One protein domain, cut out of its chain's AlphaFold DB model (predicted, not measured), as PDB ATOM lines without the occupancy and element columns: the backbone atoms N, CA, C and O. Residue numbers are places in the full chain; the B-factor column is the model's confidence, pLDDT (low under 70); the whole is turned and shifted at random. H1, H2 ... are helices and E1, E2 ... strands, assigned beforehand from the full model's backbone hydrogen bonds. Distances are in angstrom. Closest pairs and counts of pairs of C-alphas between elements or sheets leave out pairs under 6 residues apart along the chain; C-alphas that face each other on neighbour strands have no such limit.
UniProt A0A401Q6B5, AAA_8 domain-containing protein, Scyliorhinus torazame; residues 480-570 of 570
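What this domain is: This is residues 480 to 570 of the 570 residues of the protein "AAA_8 domain-containing protein" of Scyliorhinus torazame (UniProt A0A401Q6B5). A short ribbon of two parallel strands, E1 and E2, has the long helix H1 packed on it through residues 492 to 504, and a second helix, H2, runs the same way as H1 and meets it near their first residues. H3 and the short H4 lie at the other end of the longest axis, near each other and apart from that body, and residues 541 to 547 stick out free. The printed part has 91 residues with four named helices and two named strands, in the order E1, H1, E2, H2, H3, H4; the class is mostly helix. The whole is compact, with a radius of gyration of the C-alphas of 14.0 A, yet elongated in outline, spanning 42 by 25 by 20 A.

How they stand to each other: Start at the sheet: E1, residues 480 to 484, and E2, residues 511 to 515, are parallel neighbours at 21 degrees. Look for N 482 and O 512 at 2.8 A and N 484 and O 514 at 2.9 A, both within hydrogen-bond range. Between them in the chain comes H1, residues 490 to 505; E1, H1 and E2 form a strand-helix-strand unit, two parallel neighbour strands with a helix between, and its crossover is right-handed. The closest C-alphas of E1 and H1 are those of Ile 484 and Met 493, 7.1 A; those of H1 and E2 are Ala 504 and Ile 511, 6.3 A. Next find H2, residues 521 to 533: it and H1 only just touch, only at their ends, with 3 pairs of C-alphas within 8 A, the closest Arg 490 and Ile 523 at 6.1 A. The two run the same way at a shallow tilt of 20 degrees. H3, residues 542 to 554, is apart from H1 and H2. H4, residues 564 to 568, is close to H3 but not clearly touching, the closest C-alphas being Ala 549 and Leu 568, 7.0 A. In H1, H2, H3 and H4 every O i to N i+4 pair is within hydrogen-bond range.

Where its parts are: Find C-alpha 480 at (51.801, 66.481, 322.483), where E1 begins its 13.4 A; E2 covers 13.0 A. From C-alpha 490 at (34.699, 54.890, 320.488), H1 runs 21.6 A. H2 measures 18.1 A, H3 18.8 A and H4 6.2 A, ending at C-alpha 568, (47.534, 62.830, 297.533).

The domain as a whole: The C-alphas farthest apart are those of Ile 518 and Lys 556, 42.2 A. The printed part has no cut, and it ends at residue 570, the chain's last. No link is long; those from H2 to H3 and from H3 to H4 are short, the other three tight. Mean pLDDT of the printed part is 83.3, and residues 556 to 570 are under 70.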
ATOM      1  N   LYS A 480      53.094  66.319 321.818       94.81
ATOM      2  CA  LYS A 480      51.801  66.481 322.483       94.81
ATOM      3  C   LYS A 480      51.231  65.107 322.832       94.81
ATOM      4  O   LYS A 480      51.251  64.193 322.009       94.81
ATOM      5  N   VAL A 481      50.771  64.957 324.072       96.50
ATOM      6  CA  VAL A 481      50.239  63.692 324.591       96.50
ATOM      7  C   VAL A 481      48.721  63.692 324.466       96.50
ATOM      8  O   VAL A 481      48.067  64.628 324.921       96.50
ATOM      9  N   PHE A 482      48.187  62.625 323.886       96.25
ATOM     10  CA  PHE A 482      46.767  62.309 323.808       96.25
ATOM     11  C   PHE A 482      46.510  61.058 324.648       96.25
ATOM     12  O   PHE A 482      47.205  60.056 324.478       96.25
ATOM     13  N   GLU A 483      45.572  61.119 325.591       95.31
ATOM     14  CA  GLU A 483      45.373  60.059 326.587       95.31
ATOM     15  C   GLU A 483      44.053  59.332 326.385       95.31
ATOM     16  O   GLU A 483      42.996  59.949 326.408       95.31
ATOM     17  N   ILE A 484      44.135  58.012 326.241       94.38
ATOM     18  CA  ILE A 484      42.995  57.108 326.101       94.38
ATOM     19  C   ILE A 484      42.857  56.354 327.422       94.38
ATOM     20  O   ILE A 484      43.770  55.620 327.819       94.38
ATOM     21  N   ASN A 485      41.730  56.543 328.102       91.75
ATOM     22  CA  ASN A 485      41.385  55.842 329.334       91.75
ATOM     23  C   ASN A 485      40.326  54.752 329.074       91.75
ATOM     24  O   ASN A 485      39.860  54.568 327.952       91.75
ATOM     25  N   SER A 486      39.969  54.013 330.125       90.31
ATOM     26  CA  SER A 486      38.966  52.940 330.087       90.31
ATOM     27  C   SER A 486      37.522  53.429 329.963       90.31
ATOM     28  O   SER A 486      36.654  52.652 329.589       90.31
ATOM     29  N   GLU A 487      37.260  54.689 330.305       88.69
ATOM     30  CA  GLU A 487      35.911  55.277 330.342       88.69
ATOM     31  C   GLU A 487      35.501  55.890 328.999       88.69
ATOM     32  O   GLU A 487      34.325  56.153 328.771       88.69
ATOM     33  N   MET A 488      36.465  56.124 328.109       92.00
ATOM     34  CA  MET A 488      36.227  56.817 326.853       92.00
ATOM     35  C   MET A 488      35.468  55.943 325.852       92.00
ATOM     36  O   MET A 488      35.779  54.769 325.651       92.00
ATOM     37  N   SER A 489      34.508  56.552 325.164       92.25
ATOM     38  CA  SER A 489      33.753  55.927 324.080       92.25
ATOM     39  C   SER A 489      34.548  55.857 322.767       92.25
ATOM     40  O   SER A 489      35.487  56.622 322.526       92.25
ATOM     41  N   ARG A 490      34.122  54.981 321.845       90.50
ATOM     42  CA  ARG A 490      34.699  54.890 320.488       90.50
ATOM     43  C   ARG A 490      34.600  56.219 319.720       90.50
ATOM     44  O   ARG A 490      35.520  56.586 318.997       90.50
ATOM     45  N   VAL A 491      33.517  56.977 319.919       90.69
ATOM     46  CA  VAL A 491      33.298  58.282 319.264       90.69
ATOM     47  C   VAL A 491      34.270  59.341 319.789       90.69
ATOM     48  O   VAL A 491      34.828  60.117 319.013       90.69
ATOM     49  N   GLU A 492      34.503  59.382 321.100       92.69
ATOM     50  CA  GLU A 492      35.482  60.292 321.707       92.69
ATOM     51  C   GLU A 492      36.912  59.941 321.291       92.69
ATOM     52  O   GLU A 492      37.689  60.837 320.947       92.69
ATOM     53  N   MET A 493      37.236  58.645 321.226       92.50
ATOM     54  CA  MET A 493      38.493  58.162 320.656       92.50
ATOM     55  C   MET A 493      38.679  58.653 319.219       92.50
ATOM     56  O   MET A 493      39.731  59.209 318.903       92.50
ATOM     57  N   ALA A 494      37.675  58.484 318.353       92.69
ATOM     58  CA  ALA A 494      37.753  58.922 316.964       92.69
ATOM     59  C   ALA A 494      38.005  60.438 316.866       92.69
ATOM     60  O   ALA A 494      38.895  60.871 316.136       92.69
ATOM     61  N   LYS A 495      37.314  61.258 317.673       93.12
ATOM     62  CA  LYS A 495      37.560  62.712 317.747       93.12
ATOM     63  C   LYS A 495      38.996  63.040 318.174       93.12
ATOM     64  O   LYS A 495      39.639  63.898 317.568       93.12
ATOM     65  N   MET A 496      39.521  62.343 319.180       95.00
ATOM     66  CA  MET A 496      40.900  62.517 319.642       95.00
ATOM     67  C   MET A 496      41.917  62.125 318.564       95.00
ATOM     68  O   MET A 496      42.861  62.872 318.307       95.00
ATOM     69  N   ILE A 497      41.727  60.978 317.909       94.62
ATOM     70  CA  ILE A 497      42.606  60.496 316.835       94.62
ATOM     71  C   ILE A 497      42.557  61.451 315.639       94.62
ATOM     72  O   ILE A 497      43.591  61.727 315.029       94.62
ATOM     73  N   LYS A 498      41.394  62.034 315.340       93.38
ATOM     74  CA  LYS A 498      41.227  63.065 314.309       93.38
ATOM     75  C   LYS A 498      42.017  64.336 314.622       93.38
ATOM     76  O   LYS A 498      42.690  64.881 313.751       93.38
ATOM     77  N   GLN A 499      42.006  64.782 315.877       93.44
ATOM     78  CA  GLN A 499      42.842  65.903 316.306       93.44
ATOM     79  C   GLN A 499      44.336  65.555 316.231       93.44
ATOM     80  O   GLN A 499      45.130  66.335 315.706       93.44
ATOM     81  N   ALA A 500      44.722  64.381 316.728       93.50
ATOM     82  CA  ALA A 500      46.110  63.935 316.735       93.50
ATOM     83  C   ALA A 500      46.673  63.782 315.311       93.50
ATOM     84  O   ALA A 500      47.798  64.204 315.038       93.50
ATOM     85  N   SER A 501      45.885  63.231 314.386       90.38
ATOM     86  CA  SER A 501      46.256  63.092 312.973       90.38
ATOM     87  C   SER A 501      46.382  64.440 312.267       90.38
ATOM     88  O   SER A 501      47.342  64.628 311.522       90.38
ATOM     89  N   TYR A 502      45.514  65.414 312.559       89.25
ATOM     90  CA  TYR A 502      45.666  66.777 312.045       89.25
ATOM     91  C   TYR A 502      46.961  67.442 312.544       89.25
ATOM     92  O   TYR A 502      47.729  68.004 311.760       89.25
ATOM     93  N   GLU A 503      47.266  67.338 313.841       89.69
ATOM     94  CA  GLU A 503      48.499  67.897 314.409       89.69
ATOM     95  C   GLU A 503      49.762  67.235 313.850       89.69
ATOM     96  O   GLU A 503      50.741  67.916 313.540       89.69
ATOM     97  N   ALA A 504      49.748  65.912 313.687       88.12
ATOM     98  CA  ALA A 504      50.886  65.174 313.157       88.12
ATOM     99  C   ALA A 504      51.071  65.382 311.646       88.12
ATOM    100  O   ALA A 504      52.188  65.623 311.190       88.12
ATOM    101  N   GLY A 505      49.984  65.299 310.877       82.31
ATOM    102  CA  GLY A 505      50.005  65.320 309.415       82.31
ATOM    103  C   GLY A 505      50.102  66.721 308.816       82.31
ATOM    104  O   GLY A 505      50.925  66.946 307.931       82.31
ATOM    105  N   ILE A 506      49.304  67.672 309.312       82.75
ATOM    106  CA  ILE A 506      49.210  69.033 308.760       82.75
ATOM    107  C   ILE A 506      50.184  69.981 309.463       82.75
ATOM    108  O   ILE A 506      50.953  70.684 308.810       82.75
ATOM    109  N   GLN A 507      50.204  69.990 310.799       83.81
ATOM    110  CA  GLN A 507      51.075  70.899 311.563       83.81
ATOM    111  C   GLN A 507      52.510  70.365 311.743       83.81
ATOM    112  O   GLN A 507      53.388  71.068 312.267       83.81
ATOM    113  N   GLY A 508      52.762  69.107 311.364       81.50
ATOM    114  CA  GLY A 508      54.053  68.438 311.540       81.50
ATOM    115  C   GLY A 508      54.488  68.357 313.007       81.50
ATOM    116  O   GLY A 508      55.673  68.511 313.317       81.50
ATOM    117  N   GLY A 509      53.540  68.292 313.943       85.38
ATOM    118  CA  GLY A 509      53.783  68.126 315.375       85.38
ATOM    119  C   GLY A 509      54.160  66.690 315.726       85.38
ATOM    120  O   GLY A 509      53.646  65.745 315.141       85.38
ATOM    121  N   ASN A 510      55.036  66.515 316.717       89.62
ATOM    122  CA  ASN A 510      55.229  65.196 317.310       89.62
ATOM    123  C   ASN A 510      54.032  64.898 318.219       89.62
ATOM    124  O   ASN A 510      53.654  65.741 319.035       89.62
ATOM    125  N   ILE A 511      53.470  63.700 318.111       93.75
ATOM    126  CA  ILE A 511      52.361  63.253 318.954       93.75
ATOM    127  C   ILE A 511      52.729  61.961 319.681       93.75
ATOM    128  O   ILE A 511      53.520  61.157 319.188       93.75
ATOM    129  N   VAL A 512      52.139  61.757 320.854       95.94
ATOM    130  CA  VAL A 512      52.176  60.493 321.588       95.94
ATOM    131  C   VAL A 512      50.757  60.152 321.996       95.94
ATOM    132  O   VAL A 512      50.129  60.907 322.732       95.94
ATOM    133  N   ILE A 513      50.275  58.999 321.549       95.38
ATOM    134  CA  ILE A 513      49.013  58.432 322.017       95.38
ATOM    135  C   ILE A 513      49.344  57.483 323.172       95.38
ATOM    136  O   ILE A 513      50.082  56.512 322.998       95.38
ATOM    137  N   MET A 514      48.836  57.784 324.364       95.88
ATOM    138  CA  MET A 514      49.018  56.980 325.568       95.88
ATOM    139  C   MET A 514      47.692  56.326 325.948       95.88
ATOM    140  O   MET A 514      46.810  56.982 326.493       95.88
ATOM    141  N   ALA A 515      47.581  55.022 325.710       94.25
ATOM    142  CA  ALA A 515      46.435  54.229 326.131       94.25
ATOM    143  C   ALA A 515      46.702  53.526 327.468       94.25
ATOM    144  O   ALA A 515      47.780  52.962 327.679       94.25
ATOM    145  N   HIS A 516      45.745  53.588 328.395       92.25
ATOM    146  CA  HIS A 516      45.884  53.000 329.724       92.25
ATOM    147  C   HIS A 516      44.553  52.524 330.316       92.25
ATOM    148  O   HIS A 516      43.496  53.086 330.047       92.25
ATOM    149  N   GLY A 517      44.632  51.584 331.258       87.69
ATOM    150  CA  GLY A 517      43.448  50.975 331.871       87.69
ATOM    151  C   GLY A 517      42.954  49.774 331.068       87.69
ATOM    152  O   GLY A 517      43.633  49.313 330.150       87.69
ATOM    153  N   ILE A 518      41.795  49.248 331.457       88.44
ATOM    154  CA  ILE A 518      41.135  48.146 330.756       88.44
ATOM    155  C   ILE A 518      40.296  48.767 329.640       88.44
ATOM    156  O   ILE A 518      39.305  49.435 329.914       88.44
ATOM    157  N   LEU A 519      40.735  48.607 328.393       91.88
ATOM    158  CA  LEU A 519      40.031  49.141 327.228       91.88
ATOM    159  C   LEU A 519      38.947  48.165 326.771       91.88
ATOM    160  O   LEU A 519      39.108  46.950 326.905       91.88
ATOM    161  N   SER A 520      37.873  48.691 326.180       91.62
ATOM    162  CA  SER A 520      36.883  47.855 325.503       91.62
ATOM    163  C   SER A 520      37.501  47.146 324.291       91.62
ATOM    164  O   SER A 520      38.495  47.596 323.711       91.62
ATOM    165  N   LYS A 521      36.904  46.015 323.899       90.38
ATOM    166  CA  LYS A 521      37.398  45.187 322.789       90.38
ATOM    167  C   LYS A 521      37.469  45.968 321.472       90.38
ATOM    168  O   LYS A 521      38.448  45.821 320.745       90.38
ATOM    169  N   ASP A 522      36.483  46.822 321.210       88.94
ATOM    170  CA  ASP A 522      36.395  47.607 319.972       88.94
ATOM    171  C   ASP A 522      37.499  48.667 319.900       88.94
ATOM    172  O   ASP A 522      38.206  48.771 318.904       88.94
ATOM    173  N   ILE A 523      37.722  49.390 321.003       91.19
ATOM    174  CA  ILE A 523      38.802  50.379 321.137       91.19
ATOM    175  C   ILE A 523      40.166  49.710 320.966       91.19
ATOM    176  O   ILE A 523      41.059  50.252 320.317       91.19
ATOM    177  N   PHE A 524      40.345  48.519 321.542       90.75
ATOM    178  CA  PHE A 524      41.581  47.762 321.387       90.75
ATOM    179  C   PHE A 524      41.810  47.314 319.935       90.75
ATOM    180  O   PHE A 524      42.939  47.397 319.452       90.75
ATOM    181  N   HIS A 525      40.757  46.872 319.240       89.31
ATOM    182  CA  HIS A 525      40.823  46.506 317.825       89.31
ATOM    183  C   HIS A 525      41.217  47.709 316.962       89.31
ATOM    184  O   HIS A 525      42.229  47.652 316.266       89.31
ATOM    185  N   ASP A 526      40.502  48.827 317.096       90.88
ATOM    186  CA  ASP A 526      40.787  50.059 316.354       90.88
ATOM    187  C   ASP A 526      42.223  50.568 316.607       90.88
ATOM    188  O   ASP A 526      42.911  51.024 315.692       90.88
ATOM    189  N   LEU A 527      42.718  50.478 317.849       92.00
ATOM    190  CA  LEU A 527      44.106  50.827 318.174       92.00
ATOM    191  C   LEU A 527      45.120  49.869 317.547       92.00
ATOM    192  O   LEU A 527      46.198  50.307 317.145       92.00
ATOM    193  N   SER A 528      44.807  48.577 317.482       89.75
ATOM    194  CA  SER A 528      45.660  47.579 316.833       89.75
ATOM    195  C   SER A 528      45.782  47.850 315.332       89.75
ATOM    196  O   SER A 528      46.889  47.786 314.784       89.75
ATOM    197  N   ASP A 529      44.679  48.227 314.686       88.12
ATOM    198  CA  ASP A 529      44.654  48.623 313.275       88.12
ATOM    199  C   ASP A 529      45.454  49.914 313.065       88.12
ATOM    200  O   ASP A 529      46.314  49.982 312.184       88.12
ATOM    201  N   LEU A 530      45.290  50.899 313.955       90.25
ATOM    202  CA  LEU A 530      46.070  52.136 313.924       90.25
ATOM    203  C   LEU A 530      47.578  51.881 314.065       90.25
ATOM    204  O   LEU A 530      48.376  52.516 313.377       90.25
ATOM    205  N   ILE A 531      47.994  50.952 314.930       89.38
ATOM    206  CA  ILE A 531      49.407  50.581 315.103       89.38
ATOM    207  C   ILE A 531      49.945  49.866 313.855       89.38
ATOM    208  O   ILE A 531      51.076  50.122 313.432       89.38
ATOM    209  N   THR A 532      49.147  48.979 313.259       85.69
ATOM    210  CA  THR A 532      49.573  48.128 312.140       85.69
ATOM    211  C   THR A 532      49.600  48.903 310.824       85.69
ATOM    212  O   THR A 532      50.615  48.924 310.123       85.69
ATOM    213  N   GLU A 533      48.509  49.592 310.503       82.94
ATOM    214  CA  GLU A 533      48.314  50.264 309.220       82.94
ATOM    215  C   GLU A 533      48.705  51.745 309.264       82.94
ATOM    216  O   GLU A 533      49.104  52.319 308.247       82.94
ATOM    217  N   GLY A 534      48.643  52.373 310.442       82.12
ATOM    218  CA  GLY A 534      48.747  53.828 310.569       82.12
ATOM    219  C   GLY A 534      47.494  54.558 310.082       82.12
ATOM    220  O   GLY A 534      47.582  55.737 309.743       82.12
ATOM    221  N   LYS A 535      46.355  53.861 310.005       81.88
ATOM    222  CA  LYS A 535      45.063  54.384 309.551       81.88
ATOM    223  C   LYS A 535      43.992  54.132 310.606       81.88
ATOM    224  O   LYS A 535      44.107  53.202 311.395       81.88
ATOM    225  N   TYR A 536      42.962  54.967 310.595       85.50
ATOM    226  CA  TYR A 536      41.755  54.774 311.391       85.50
ATOM    227  C   TYR A 536      40.553  54.802 310.436       85.50
ATOM    228  O   TYR A 536      40.472  55.737 309.629       85.50
ATOM    229  N   PRO A 537      39.668  53.792 310.460       78.25
ATOM    230  CA  PRO A 537      38.559  53.694 309.515       78.25
ATOM    231  C   PRO A 537      37.578  54.855 309.696       78.25
ATOM    232  O   PRO A 537      37.283  55.249 310.820       78.25
ATOM    233  N   GLU A 538      37.094  55.407 308.578       81.25
ATOM    234  CA  GLU A 538      36.039  56.438 308.542       81.25
ATOM    235  C   GLU A 538      36.309  57.664 309.441       81.25
ATOM    236  O   GLU A 538      35.392  58.327 309.921       81.25
ATOM    237  N   LEU A 539      37.587  57.994 309.663       86.50
ATOM    238  CA  LEU A 539      37.976  59.101 310.541       86.50
ATOM    239  C   LEU A 539      37.534  60.474 310.007       86.50
ATOM    240  O   LEU A 539      37.236  61.384 310.785       86.50
ATOM    241  N   TYR A 540      37.526  60.621 308.683       87.31
ATOM    242  CA  TYR A 540      37.163  61.843 307.974       87.31
ATOM    243  C   TYR A 540      36.022  61.570 307.003       87.31
ATOM    244  O   TYR A 540      35.989  60.530 306.342       87.31
ATOM    245  N   THR A 541      35.111  62.532 306.889       89.81
ATOM    246  CA  THR A 541      34.084  62.512 305.841       89.81
ATOM    247  C   THR A 541      34.687  62.900 304.487       89.81
ATOM    248  O   THR A 541      35.741  63.532 304.430       89.81
ATOM    249  N   ALA A 542      34.010  62.571 303.382       86.25
ATOM    250  CA  ALA A 542      34.477  62.932 302.038       86.25
ATOM    251  C   ALA A 542      34.710  64.449 301.877       86.25
ATOM    252  O   ALA A 542      35.743  64.858 301.353       86.25
ATOM    253  N   SER A 543      33.809  65.278 302.420       88.75
ATOM    254  CA  SER A 543      33.952  66.743 302.409       88.75
ATOM    255  C   SER A 543      35.200  67.207 303.165       88.75
ATOM    256  O   SER A 543      35.931  68.075 302.696       88.75
ATOM    257  N   GLU A 544      35.477  66.613 304.326       88.25
ATOM    258  CA  GLU A 544      36.658  66.959 305.124       88.25
ATOM    259  C   GLU A 544      37.956  66.520 304.444       88.25
ATOM    260  O   GLU A 544      38.963  67.216 304.541       88.25
ATOM    261  N   LEU A 545      37.946  65.385 303.741       85.50
ATOM    262  CA  LEU A 545      39.098  64.932 302.961       85.50
ATOM    263  C   LEU A 545      39.415  65.899 301.815       85.50
ATOM    264  O   LEU A 545      40.584  66.223 301.607       85.50
ATOM    265  N   GLU A 546      38.403  66.419 301.116       85.75
ATOM    266  CA  GLU A 546      38.606  67.440 300.078       85.75
ATOM    267  C   GLU A 546      39.188  68.740 300.646       85.75
ATOM    268  O   GLU A 546      40.100  69.334 300.061       85.75
ATOM    269  N   GLU A 547      38.696  69.191 301.801       86.88
ATOM    270  CA  GLU A 547      39.250  70.354 302.498       86.88
ATOM    271  C   GLU A 547      40.698  70.115 302.932       86.88
ATOM    272  O   GLU A 547      41.567  70.959 302.696       86.88
ATOM    273  N   LEU A 548      40.993  68.946 303.502       85.69
ATOM    274  CA  LEU A 548      42.350  68.575 303.895       85.69
ATOM    275  C   LEU A 548      43.286  68.478 302.694       85.69
ATOM    276  O   LEU A 548      44.428  68.915 302.808       85.69
ATOM    277  N   ALA A 549      42.828  67.991 301.541       82.75
ATOM    278  CA  ALA A 549      43.620  67.964 300.315       82.75
ATOM    279  C   ALA A 549      43.976  69.386 299.838       82.75
ATOM    280  O   ALA A 549      45.128  69.660 299.477       82.75
ATOM    281  N   LYS A 550      43.031  70.334 299.912       85.38
ATOM    282  CA  LYS A 550      43.284  71.761 299.620       85.38
ATOM    283  C   LYS A 550      44.295  72.365 300.597       85.38
ATOM    284  O   LYS A 550      45.234  73.045 300.185       85.38
ATOM    285  N   VAL A 551      44.160  72.080 301.892       85.12
ATOM    286  CA  VAL A 551      45.132  72.535 302.898       85.12
ATOM    287  C   VAL A 551      46.502  71.917 302.625       85.12
ATOM    288  O   VAL A 551      47.498  72.635 302.567       85.12
ATOM    289  N   PHE A 552      46.568  70.611 302.382       80.00
ATOM    290  CA  PHE A 552      47.807  69.870 302.180       80.00
ATOM    291  C   PHE A 552      48.589  70.339 300.946       80.00
ATOM    292  O   PHE A 552      49.812  70.487 301.005       80.00
ATOM    293  N   THR A 553      47.895  70.654 299.848       79.12
ATOM    294  CA  THR A 553      48.514  71.219 298.634       79.12
ATOM    295  C   THR A 553      49.100  72.615 298.863       79.12
ATOM    296  O   THR A 553      50.142  72.940 298.290       79.12
ATOM    297  N   SER A 554      48.512  73.416 299.758       79.75
ATOM    298  CA  SER A 554      49.030  74.746 300.116       79.75
ATOM    299  C   SER A 554      50.303  74.713 300.986       79.75
ATOM    300  O   SER A 554      51.048  75.699 301.051       79.75
ATOM    301  N   ILE A 555      50.610  73.581 301.638       78.25
ATOM    302  CA  ILE A 555      51.764  73.452 302.539       78.25
ATOM    303  C   ILE A 555      53.057  73.377 301.725       78.25
ATOM    304  O   ILE A 555      53.386  72.349 301.135       78.25
ATOM    305  N   LYS A 556      53.860  74.447 301.755       67.25
ATOM    306  CA  LYS A 556      55.138  74.533 301.018       67.25
ATOM    307  C   LYS A 556      56.198  73.524 301.480       67.25
ATOM    308  O   LYS A 556      56.988  73.071 300.656       67.25
ATOM    309  N   ARG A 557      56.237  73.175 302.772       64.38
ATOM    310  CA  ARG A 557      57.203  72.226 303.355       64.38
ATOM    311  C   ARG A 557      56.475  71.139 304.132       64.38
ATOM    312  O   ARG A 557      55.958  71.405 305.211       64.38
ATOM    313  N   LEU A 558      56.465  69.933 303.579       61.62
ATOM    314  CA  LEU A 558      55.935  68.761 304.262       61.62
ATOM    315  C   LEU A 558      56.951  68.211 305.275       61.62
ATOM    316  O   LEU A 558      58.159  68.413 305.103       61.62
ATOM    317  N   PRO A 559      56.487  67.509 306.323       58.56
ATOM    318  CA  PRO A 559      57.361  66.723 307.184       58.56
ATOM    319  C   PRO A 559      58.209  65.747 306.353       58.56
ATOM    320  O   PRO A 559      57.739  65.184 305.367       58.56
ATOM    321  N   TRP A 560      59.466  65.528 306.752       46.72
ATOM    322  CA  TRP A 560      60.466  64.754 305.993       46.72
ATOM    323  C   TRP A 560      60.060  63.300 305.682       46.72
ATOM    324  O   TRP A 560      60.664  62.651 304.832       46.72
ATOM    325  N   ASN A 561      59.060  62.781 306.391       51.47
ATOM    326  CA  ASN A 561      58.514  61.435 306.282       51.47
ATOM    327  C   ASN A 561      57.234  61.353 305.429       51.47
ATOM    328  O   ASN A 561      56.657  60.270 305.332       51.47
ATOM    329  N   VAL A 562      56.780  62.462 304.837       55.38
ATOM    330  CA  VAL A 562      55.555  62.523 304.034       55.38
ATOM    331  C   VAL A 562      55.916  62.835 302.585       55.38
ATOM    332  O   VAL A 562      56.320  63.950 302.255       55.38
ATOM    333  N   ASN A 563      55.770  61.840 301.708       56.12
ATOM    334  CA  ASN A 563      55.864  62.064 300.271       56.12
ATOM    335  C   ASN A 563      54.537  62.663 299.778       56.12
ATOM    336  O   ASN A 563      53.486  62.055 299.974       56.12
ATOM    337  N   ARG A 564      54.590  63.853 299.160       61.94
ATOM    338  CA  ARG A 564      53.403  64.586 298.689       61.94
ATOM    339  C   ARG A 564      52.564  63.747 297.729       61.94
ATOM    340  O   ARG A 564      51.348  63.752 297.844       61.94
ATOM    341  N   GLU A 565      53.221  63.015 296.835       54.09
ATOM    342  CA  GLU A 565      52.570  62.175 295.825       54.09
ATOM    343  C   GLU A 565      51.806  61.025 296.495       54.09
ATOM    344  O   GLU A 565      50.602  60.889 296.315       54.09
ATOM    345  N   GLN A 566      52.456  60.300 297.412       54.25
ATOM    346  CA  GLN A 566      51.830  59.194 298.154       54.25
ATOM    347  C   GLN A 566      50.716  59.636 299.113       54.25
ATOM    348  O   GLN A 566      49.918  58.803 299.534       54.25
ATOM    349  N   ALA A 567      50.713  60.901 299.535       54.91
ATOM    350  CA  ALA A 567      49.700  61.457 300.428       54.91
ATOM    351  C   ALA A 567      48.485  62.025 299.678       54.91
ATOM    352  O   ALA A 567      47.434  62.142 300.287       54.91
ATOM    353  N   LEU A 568      48.634  62.386 298.397       53.38
ATOM    354  CA  LEU A 568      47.534  62.830 297.533       53.38
ATOM    355  C   LEU A 568      46.886  61.665 296.766       53.38
ATOM    356  O   LEU A 568      45.716  61.749 296.419       53.38
ATOM    357  N   GLU A 569      47.637  60.592 296.491       45.12
ATOM    358  CA  GLU A 569      47.123  59.356 295.871       45.12
ATOM    359  C   GLU A 569      46.313  58.466 296.829       45.12
ATOM    360  O   GLU A 569      45.593  57.573 296.379       45.12
ATOM    361  N   ARG A 570      46.477  58.654 298.142       45.41
ATOM    362  CA  ARG A 570      45.784  57.908 299.203       45.41
ATOM    363  C   ARG A 570      44.632  58.710 299.761       45.41
ATOM    364  O   ARG A 570      43.660  58.039 300.171       45.41
TER     365      ARG A 570